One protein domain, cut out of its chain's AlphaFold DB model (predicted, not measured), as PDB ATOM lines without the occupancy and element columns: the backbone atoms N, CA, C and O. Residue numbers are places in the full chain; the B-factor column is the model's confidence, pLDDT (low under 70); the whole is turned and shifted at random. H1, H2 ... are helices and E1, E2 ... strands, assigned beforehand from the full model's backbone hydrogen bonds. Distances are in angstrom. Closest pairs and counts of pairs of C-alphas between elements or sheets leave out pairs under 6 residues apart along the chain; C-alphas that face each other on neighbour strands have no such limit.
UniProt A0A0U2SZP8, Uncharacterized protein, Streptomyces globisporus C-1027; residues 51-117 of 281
ATOM      1  N   ILE A  51     216.972 236.228 197.400       96.88
ATOM      2  CA  ILE A  51     216.453 235.414 196.289       96.88
ATOM      3  C   ILE A  51     216.708 233.920 196.494       96.88
ATOM      4  O   ILE A  51     215.822 233.112 196.212       96.88
ATOM      5  N   GLU A  52     217.883 233.557 197.001       97.56
ATOM      6  CA  GLU A  52     218.276 232.170 197.245       97.56
ATOM      7  C   GLU A  52     217.409 231.568 198.353       97.56
ATOM      8  O   GLU A  52     216.862 230.475 198.182       97.56
ATOM      9  N   VAL A  53     217.180 232.325 199.434       97.81
ATOM     10  CA  VAL A  53     216.295 231.913 200.536       97.81
ATOM     11  C   VAL A  53     214.876 231.656 200.024       97.81
ATOM     12  O   VAL A  53     214.292 230.608 200.299       97.81
ATOM     13  N   PHE A  54     214.312 232.565 199.223       97.50
ATOM     14  CA  PHE A  54     212.959 232.381 198.685       97.50
ATOM     15  C   PHE A  54     212.844 231.246 197.663       97.50
ATOM     16  O   PHE A  54     211.770 230.657 197.539       97.50
ATOM     17  N   GLN A  55     213.902 230.953 196.906       96.25
ATOM     18  CA  GLN A  55     213.920 229.836 195.958       96.25
ATOM     19  C   GLN A  55     214.024 228.479 196.662       96.25
ATOM     20  O   GLN A  55     213.450 227.505 196.175       96.25
ATOM     21  N   ALA A  56     214.724 228.422 197.798       96.81
ATOM     22  CA  ALA A  56     214.827 227.226 198.631       96.81
ATOM     23  C   ALA A  56     213.576 226.990 199.503       96.81
ATOM     24  O   ALA A  56     213.281 225.848 199.858       96.81
ATOM     25  N   ALA A  57     212.829 228.050 199.831       96.75
ATOM     26  CA  ALA A  57     211.673 227.985 200.719       96.75
ATOM     27  C   ALA A  57     210.512 227.138 200.166       96.75
ATOM     28  O   ALA A  57     210.154 227.168 198.984       96.75
ATOM     29  N   THR A  58     209.842 226.431 201.072       94.31
ATOM     30  CA  THR A  58     208.622 225.661 200.796       94.31
ATOM     31  C   THR A  58     207.417 226.299 201.486       94.31
ATOM     32  O   THR A  58     207.560 227.183 202.323       94.31
ATOM     33  N   ARG A  59     206.190 225.854 201.181       90.06
ATOM     34  CA  ARG A  59     204.975 226.405 201.824       90.06
ATOM     35  C   ARG A  59     204.875 226.148 203.333       90.06
ATOM     36  O   ARG A  59     203.992 226.703 203.976       90.06
ATOM     37  N   THR A  60     205.727 225.285 203.876       92.00
ATOM     38  CA  THR A  60     205.846 225.035 205.319       92.00
ATOM     39  C   THR A  60     206.948 225.869 205.967       92.00
ATOM     40  O   THR A  60     207.084 225.832 207.183       92.00
ATOM     41  N   THR A  61     207.729 226.605 205.174       97.06
ATOM     42  CA  THR A  61     208.805 227.467 205.654       97.06
ATOM     43  C   THR A  61     208.223 228.761 206.223       97.06
ATOM     44  O   THR A  61     207.407 229.436 205.585       97.06
ATOM     45  N   TYR A  62     208.670 229.119 207.422       97.88
ATOM     46  CA  TYR A  62     208.372 230.395 208.063       97.88
ATOM     47  C   TYR A  62     209.587 231.296 207.928       97.88
ATOM     48  O   TYR A  62     210.712 230.854 208.133       97.88
ATOM     49  N   LEU A  63     209.366 232.549 207.544       98.38
ATOM     50  CA  LEU A  63     210.440 233.488 207.245       98.38
ATOM     51  C   LEU A  63     210.274 234.761 208.066       98.38
ATOM     52  O   LEU A  63     209.149 235.222 208.288       98.38
ATOM     53  N   ARG A  64     211.404 235.366 208.430       98.31
ATOM     54  CA  ARG A  64     211.506 236.769 208.822       98.31
ATOM     55  C   ARG A  64     212.224 237.523 207.711       98.31
ATOM     56  O   ARG A  64     213.408 237.317 207.467       98.31
ATOM     57  N   ALA A  65     211.489 238.381 207.016       98.44
ATOM     58  CA  ALA A  65     211.951 239.101 205.840       98.44
ATOM     59  C   ALA A  65     211.953 240.612 206.104       98.44
ATOM     60  O   ALA A  65     210.941 241.197 206.500       98.44
ATOM     61  N   VAL A  66     213.099 241.247 205.882       98.62
ATOM     62  CA  VAL A  66     213.360 242.648 206.215       98.62
ATOM     63  C   VAL A  66     213.529 243.456 204.938       98.62
ATOM     64  O   VAL A  66     214.272 243.070 204.039       98.62
ATOM     65  N   THR A  67     212.832 244.583 204.855       98.38
ATOM     66  CA  THR A  67     213.041 245.624 203.841       98.38
ATOM     67  C   THR A  67     213.687 246.842 204.496       98.38
ATOM     68  O   THR A  67     213.778 246.908 205.720       98.38
ATOM     69  N   SER A  68     214.004 247.870 203.709       96.75
ATOM     70  CA  SER A  68     214.568 249.138 204.200       96.75
ATOM     71  C   SER A  68     213.772 249.850 205.306       96.75
ATOM     72  O   SER A  68     214.280 250.768 205.948       96.75
ATOM     73  N   ASN A  69     212.501 249.494 205.523       97.06
ATOM     74  CA  ASN A  69     211.631 250.165 206.492       97.06
ATOM     75  C   ASN A  69     210.593 249.267 207.182       97.06
ATOM     76  O   ASN A  69     209.803 249.762 207.995       97.06
ATOM     77  N   ARG A  70     210.540 247.971 206.867       98.06
ATOM     78  CA  ARG A  70     209.540 247.040 207.401       98.06
ATOM     79  C   ARG A  70     210.157 245.682 207.691       98.06
ATOM     80  O   ARG A  70     211.109 245.264 207.044       98.06
ATOM     81  N   ILE A  71     209.542 244.984 208.635       98.38
ATOM     82  CA  ILE A  71     209.799 243.572 208.914       98.38
ATOM     83  C   ILE A  71     208.494 242.821 208.678       98.38
ATOM     84  O   ILE A  71     207.436 243.268 209.131       98.38
ATOM     85  N   TYR A  72     208.578 241.700 207.971       98.19
ATOM     86  CA  TYR A  72     207.481 240.786 207.689       98.19
ATOM     87  C   TYR A  72     207.845 239.407 208.212       98.19
ATOM     88  O   TYR A  72     208.847 238.838 207.790       98.19
ATOM     89  N   THR A  73     207.017 238.865 209.096       98.19
ATOM     90  CA  THR A  73     207.273 237.571 209.725       98.19
ATOM     91  C   THR A  73     206.063 236.688 209.586       98.19
ATOM     92  O   THR A  73     204.966 237.098 209.946       98.19
ATOM     93  N   GLY A  74     206.239 235.498 209.024       97.12
ATOM     94  CA  GLY A  74     205.131 234.589 208.771       97.12
ATOM     95  C   GLY A  74     205.465 233.537 207.726       97.12
ATOM     96  O   GLY A  74     206.600 233.414 207.269       97.12
ATOM     97  N   ALA A  75     204.445 232.778 207.334       96.94
ATOM     98  CA  ALA A  75     204.596 231.715 206.350       96.94
ATOM     99  C   ALA A  75     204.969 232.262 204.963       96.94
ATOM    100  O   ALA A  75     204.453 233.293 204.511       96.94
ATOM    101  N   PHE A  76     205.825 231.522 204.262       97.56
ATOM    102  CA  PHE A  76     206.055 231.683 202.833       97.56
ATOM    103  C   PHE A  76     204.931 231.006 202.038       97.56
ATOM    104  O   PHE A  76     204.627 229.832 202.235       97.56
ATOM    105  N   ALA A  77     204.319 231.725 201.094       95.69
ATOM    106  CA  ALA A  77     203.226 231.189 200.275       95.69
ATOM    107  C   ALA A  77     203.599 230.967 198.798       95.69
ATOM    108  O   ALA A  77     202.860 230.290 198.070       95.69
ATOM    109  N   GLY A  78     204.743 231.492 198.348       94.81
ATOM    110  CA  GLY A  78     205.294 231.207 197.023       94.81
ATOM    111  C   GLY A  78     205.890 232.409 196.294       94.81
ATOM    112  O   GLY A  78     205.662 233.568 196.646       94.81
ATOM    113  N   LEU A  79     206.600 232.093 195.211       95.12
ATOM    114  CA  LEU A  79     207.094 233.041 194.218       95.12
ATOM    115  C   LEU A  79     206.093 233.201 193.067       95.12
ATOM    116  O   LEU A  79     205.414 232.255 192.664       95.12
ATOM    117  N   ARG A  80     206.002 234.415 192.525       92.19
ATOM    118  CA  ARG A  80     205.185 234.755 191.358       92.19
ATOM    119  C   ARG A  80     205.989 235.615 190.402       92.19
ATOM    120  O   ARG A  80     206.578 236.614 190.807       92.19
ATOM    121  N   VAL A  81     205.954 235.266 189.122       87.31
ATOM    122  CA  VAL A  81     206.495 236.125 188.067       87.31
ATOM    123  C   VAL A  81     205.517 237.282 187.865       87.31
ATOM    124  O   VAL A  81     204.361 237.064 187.501       87.31
ATOM    125  N   GLY A  82     205.952 238.499 188.188       80.12
ATOM    126  CA  GLY A  82     205.228 239.722 187.862       80.12
ATOM    127  C   GLY A  82     205.564 240.219 186.450       80.12
ATOM    128  O   GLY A  82     206.441 239.656 185.799       80.12
ATOM    129  N   PRO A  83     204.894 241.283 185.974       75.19
ATOM    130  CA  PRO A  83     205.153 241.849 184.648       75.19
ATOM    131  C   PRO A  83     206.589 242.365 184.461       75.19
ATOM    132  O   PRO A  83     207.125 242.267 183.364       75.19
ATOM    133  N   GLU A  84     207.201 242.901 185.524       80.44
ATOM    134  CA  GLU A  84     208.527 243.545 185.478       80.44
ATOM    135  C   GLU A  84     209.582 242.830 186.336       80.44
ATOM    136  O   GLU A  84     210.773 242.932 186.066       80.44
ATOM    137  N   GLU A  85     209.164 242.096 187.369       90.06
ATOM    138  CA  GLU A  85     210.072 241.526 188.366       90.06
ATOM    139  C   GLU A  85     209.458 240.320 189.089       90.06
ATOM    140  O   GLU A  85     208.233 240.143 189.143       90.06
ATOM    141  N   LEU A  86     210.322 239.493 189.681       93.94
ATOM    142  CA  LEU A  86     209.911 238.383 190.531       93.94
ATOM    143  C   LEU A  86     209.374 238.908 191.868       93.94
ATOM    144  O   LEU A  86     209.979 239.762 192.521       93.94
ATOM    145  N   ARG A  87     208.229 238.376 192.286       96.56
ATOM    146  CA  ARG A  87     207.553 238.740 193.531       96.56
ATOM    147  C   ARG A  87     207.404 237.535 194.436       96.56
ATOM    148  O   ARG A  87     207.313 236.403 193.972       96.56
ATOM    149  N   VAL A  88     207.322 237.799 195.727       96.88
ATOM    150  CA  VAL A  88     207.233 236.791 196.775       96.88
ATOM    151  C   VAL A  88     206.086 237.111 197.719       96.88
ATOM    152  O   VAL A  88     205.784 238.283 197.962       96.88
ATOM    153  N   ILE A  89     205.419 236.066 198.205       96.38
ATOM    154  CA  ILE A  89     204.378 236.173 199.224       96.38
ATOM    155  C   ILE A  89     204.927 235.649 200.547       96.38
ATOM    156  O   ILE A  89     205.160 234.447 200.676       96.38
ATOM    157  N   VAL A  90     205.088 236.547 201.518       95.94
ATOM    158  CA  VAL A  90     205.493 236.249 202.904       95.94
ATOM    159  C   VAL A  90     204.604 237.038 203.848       95.94
ATOM    160  O   VAL A  90     204.301 238.199 203.568       95.94
ATOM    161  N   ALA A  91     204.170 236.412 204.946       94.44
ATOM    162  CA  ALA A  91     203.295 237.040 205.944       94.44
ATOM    163  C   ALA A  91     202.059 237.716 205.308       94.44
ATOM    164  O   ALA A  91     201.702 238.852 205.631       94.44
ATOM    165  N   ASP A  92     201.460 237.042 204.320       93.31
ATOM    166  CA  ASP A  92     200.304 237.510 203.541       93.31
ATOM    167  C   ASP A  92     200.540 238.797 202.719       93.31
ATOM    168  O   ASP A  92     199.593 239.454 202.273       93.31
ATOM    169  N   LYS A  93     201.804 239.172 202.478       95.25
ATOM    170  CA  LYS A  93     202.192 240.337 201.670       95.25
ATOM    171  C   LYS A  93     202.894 239.916 200.390       95.25
ATOM    172  O   LYS A  93     203.885 239.200 200.426       95.25
ATOM    173  N   LEU A  94     202.393 240.411 199.256       95.50
ATOM    174  CA  LEU A  94     203.010 240.244 197.941       95.50
ATOM    175  C   LEU A  94     203.916 241.443 197.641       95.50
ATOM    176  O   LEU A  94     203.415 242.530 197.343       95.50
ATOM    177  N   LEU A  95     205.230 241.236 197.681       95.75
ATOM    178  CA  LEU A  95     206.227 242.271 197.402       95.75
ATOM    179  C   LEU A  95     207.269 241.786 196.386       95.75
ATOM    180  O   LEU A  95     207.469 240.581 196.240       95.75
ATOM    181  N   PRO A  96     207.935 242.703 195.671       96.56
ATOM    182  CA  PRO A  96     209.108 242.376 194.865       96.56
ATOM    183  C   PRO A  96     210.228 241.762 195.696       96.56
ATOM    184  O   PRO A  96     210.486 242.237 196.801       96.56
ATOM    185  N   VAL A  97     210.926 240.765 195.148       96.44
ATOM    186  CA  VAL A  97     212.092 240.171 195.826       96.44
ATOM    187  C   VAL A  97     213.176 241.227 196.066       96.44
ATOM    188  O   VAL A  97     213.711 241.305 197.164       96.44
ATOM    189  N   ALA A  98     213.395 242.124 195.099       95.50
ATOM    190  CA  ALA A  98     214.394 243.193 195.172       95.50
ATOM    191  C   ALA A  98     214.166 244.229 196.295       95.50
ATOM    192  O   ALA A  98     215.008 245.095 196.506       95.50
ATOM    193  N   ARG A  99     213.027 244.187 197.004       96.44
ATOM    194  CA  ARG A  99     212.777 245.060 198.164       96.44
ATOM    195  C   ARG A  99     213.338 244.525 199.476       96.44
ATOM    196  O   ARG A  99     213.374 245.285 200.443       96.44
ATOM    197  N   TYR A 100     213.674 243.242 199.538       98.00
ATOM    198  CA  TYR A 100     214.175 242.628 200.755       98.00
ATOM    199  C   TYR A 100     215.690 242.786 200.829       98.00
ATOM    200  O   TYR A 100     216.393 242.500 199.867       98.00
ATOM    201  N   GLU A 101     216.169 243.257 201.975       98.25
ATOM    202  CA  GLU A 101     217.592 243.443 202.272       98.25
ATOM    203  C   GLU A 101     218.168 242.241 203.025       98.25
ATOM    204  O   GLU A 101     219.356 241.955 202.918       98.25
ATOM    205  N   ALA A 102     217.329 241.532 203.783       98.56
ATOM    206  CA  ALA A 102     217.708 240.335 204.522       98.56
ATOM    207  C   ALA A 102     216.498 239.421 204.723       98.56
ATOM    208  O   ALA A 102     215.374 239.894 204.921       98.56
ATOM    209  N   VAL A 103     216.725 238.110 204.692       98.56
ATOM    210  CA  VAL A 103     215.698 237.095 204.950       98.56
ATOM    211  C   VAL A 103     216.328 235.962 205.743       98.56
ATOM    212  O   VAL A 103     217.402 235.489 205.385       98.56
ATOM    213  N   ALA A 104     215.648 235.525 206.796       98.25
ATOM    214  CA  ALA A 104     216.033 234.364 207.583       98.25
ATOM    215  C   ALA A 104     214.862 233.384 207.693       98.25
ATOM    216  O   ALA A 104     213.700 233.799 207.766       98.25
ATOM    217  N   GLU A 105     215.173 232.091 207.690       97.62
ATOM    218  CA  GLU A 105     214.222 231.034 208.027       97.62
ATOM    219  C   GLU A 105     214.050 230.941 209.544       97.62
ATOM    220  O   GLU A 105     214.983 231.189 210.304       97.62
ATOM    221  N   LEU A 106     212.830 230.642 209.984       95.94
ATOM    222  CA  LEU A 106     212.487 230.467 211.387       95.94
ATOM    223  C   LEU A 106     212.273 228.985 211.688       95.94
ATOM    224  O   LEU A 106     211.525 228.305 210.986       95.94
ATOM    225  N   ASP A 107     212.839 228.531 212.803       90.38
ATOM    226  CA  ASP A 107     212.726 227.142 213.269       90.38
ATOM    227  C   ASP A 107     211.330 226.783 213.806       90.38
ATOM    228  O   ASP A 107     211.037 225.622 214.102       90.38
ATOM    229  N   THR A 108     210.460 227.778 213.986       89.31
ATOM    230  CA  THR A 108     209.137 227.609 214.584       89.31
ATOM    231  C   THR A 108     208.042 228.246 213.742       89.31
ATOM    232  O   THR A 108     208.216 229.281 213.096       89.31
ATOM    233  N   ALA A 109     206.872 227.608 213.768       93.06
ATOM    234  CA  ALA A 109     205.675 228.145 213.146       93.06
ATOM    235  C   ALA A 109     205.205 229.401 213.886       93.06
ATOM    236  O   ALA A 109     205.067 229.395 215.110       93.06
ATOM    237  N   VAL A 110     204.920 230.463 213.133       93.75
ATOM    238  CA  VAL A 110     204.533 231.770 213.680       93.75
ATOM    239  C   VAL A 110     203.353 232.369 212.924       93.75
ATOM    240  O   VAL A 110     203.187 232.160 211.719       93.75
ATOM    241  N   GLU A 111     202.522 233.128 213.636       93.38
ATOM    242  CA  GLU A 111     201.459 233.918 213.016       93.38
ATOM    243  C   GLU A 111     202.048 235.056 212.170       93.38
ATOM    244  O   GLU A 111     203.067 235.658 212.524       93.38
ATOM    245  N   SER A 112     201.371 235.381 211.064       95.62
ATOM    246  CA  SER A 112     201.739 236.517 210.222       95.62
ATOM    247  C   SER A 112     201.702 237.823 211.023       95.62
ATOM    248  O   SER A 112     200.660 238.238 211.531       95.62
ATOM    249  N   SER A 113     202.829 238.521 211.074       96.12
ATOM    250  CA  SER A 113     202.989 239.818 211.726       96.12
ATOM    251  C   SER A 113     203.869 240.738 210.883       96.12
ATOM    252  O   SER A 113     204.645 240.305 210.028       96.12
ATOM    253  N   HIS A 114     203.708 242.046 211.074       95.62
ATOM    254  CA  HIS A 114     204.541 243.039 210.411       95.62
ATOM    255  C   HIS A 114     204.691 244.288 211.272       95.62
ATOM    256  O   HIS A 114     203.744 244.729 211.922       95.62
ATOM    257  N   SER A 115     205.871 244.896 211.232       96.19
ATOM    258  CA  SER A 115     206.175 246.123 211.969       96.19
ATOM    259  C   SER A 115     207.011 247.077 211.122       96.19
ATOM    260  O   SER A 115     207.466 246.740 210.027       96.19
ATOM    261  N   VAL A 116     207.179 248.306 211.607       96.44
ATOM    262  CA  VAL A 116     208.239 249.195 211.115       96.44
ATOM    263  C   VAL A 116     209.588 248.585 211.503       96.44
ATOM    264  O   VAL A 116     209.691 247.976 212.570       96.44
ATOM    265  N   LEU A 117     210.587 248.713 210.629       97.12
ATOM    266  CA  LEU A 117     211.972 248.377 210.949       97.12
ATOM    267  C   LEU A 117     212.451 249.316 212.069       97.12
ATOM    268  O   LEU A 117     212.450 250.531 211.854       97.12
TER     269      LEU A 117
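What this domain is: This is residues 51 to 117 of the 281 residues of an uncharacterized protein of Streptomyces globisporus C-1027 (UniProt A0A0U2SZP8). What shape does the domain have? One strongly twisted sheet folds at a sharp bend in E2 into two wings, one made of E1, E5, E6 and the first part of E2, the other of the rest of E2 with E3 and E4. The short helix H1 packs between the wings, near E5 in the first and near E2 and E3 in the second. What is it built of? The printed part has 67 residues, with one named helix, H1, followed along the chain by six named strands, E1 to E6; the class is mostly strand, and the sheet is branched, with the antiparallel neighbour pairs E1 and E2, E1 and E5, E2 and E3, E2 and E6, and E3 and E4. How large is it? It is compact and rounded, with a radius of gyration of the C-alphas of 10.8 A and spans of 32 by 25 by 18 A.

Where its parts are: Where is the longest strand? E2 is residues 70 to 81, 22.4 A from first to last C-alpha, beginning at C-alpha 70 (209.540, 247.040, 207.401). Where are the other strands? E1 is residues 62 to 67, 16.5 A long, and E5 is residues 100 to 106, 16.2 A long. E3 is residues 86 to 90, 13.3 A long; E4 is residues 93 to 96 and E6 residues 113 to 116, ending at C-alpha 116 (208.239, 249.195, 211.115). Where is the helix? H1 is residues 51 to 56, beginning at C-alpha 51 (216.453, 235.414, 196.289).

How they stand to each other: How does E2 serve three neighbours? It bends by 105 degrees at residue 74, and its pairing is staggered: with E6 over residues 70 to 73, with E1 over 71 to 75 and with E3 over 76 to 81. E1 lies on one side of it, E3 and E6 on the other side. Which N and O pairs are within hydrogen-bond range? N 65 and O 72 are 2.8 A apart in the hairpin E1 and E2, N 80 and O 87 2.8 A in the hairpin E2 and E3, and N 73 and O 113 2.9 A between E2 and E6. The edge strands E5 and E4 follow, with N 66 and O 102 2.8 A apart between E1 and E5, and N 88 and O 95 2.8 A in the hairpin E3 and E4. Where is H1? It is on the sheet, its closest C-alphas to E5 being those of Val 53 and Val 103, 6.8 A, and to E2 those of Phe 54 and Leu 79, 7.4 A. In H1 every O i to N i+4 pair is within hydrogen-bond range.

The domain as a whole: How far does it reach? The two C-alphas farthest apart, those of Pro 83 and Thr 108, are 33.4 A apart. Is it continuous? The printed part has no cut, and no link is long; E5 to E6 is a short link of 6 residues. How confident is the model? The mean pLDDT of the printed part is 95.1, and no printed residue is under 70.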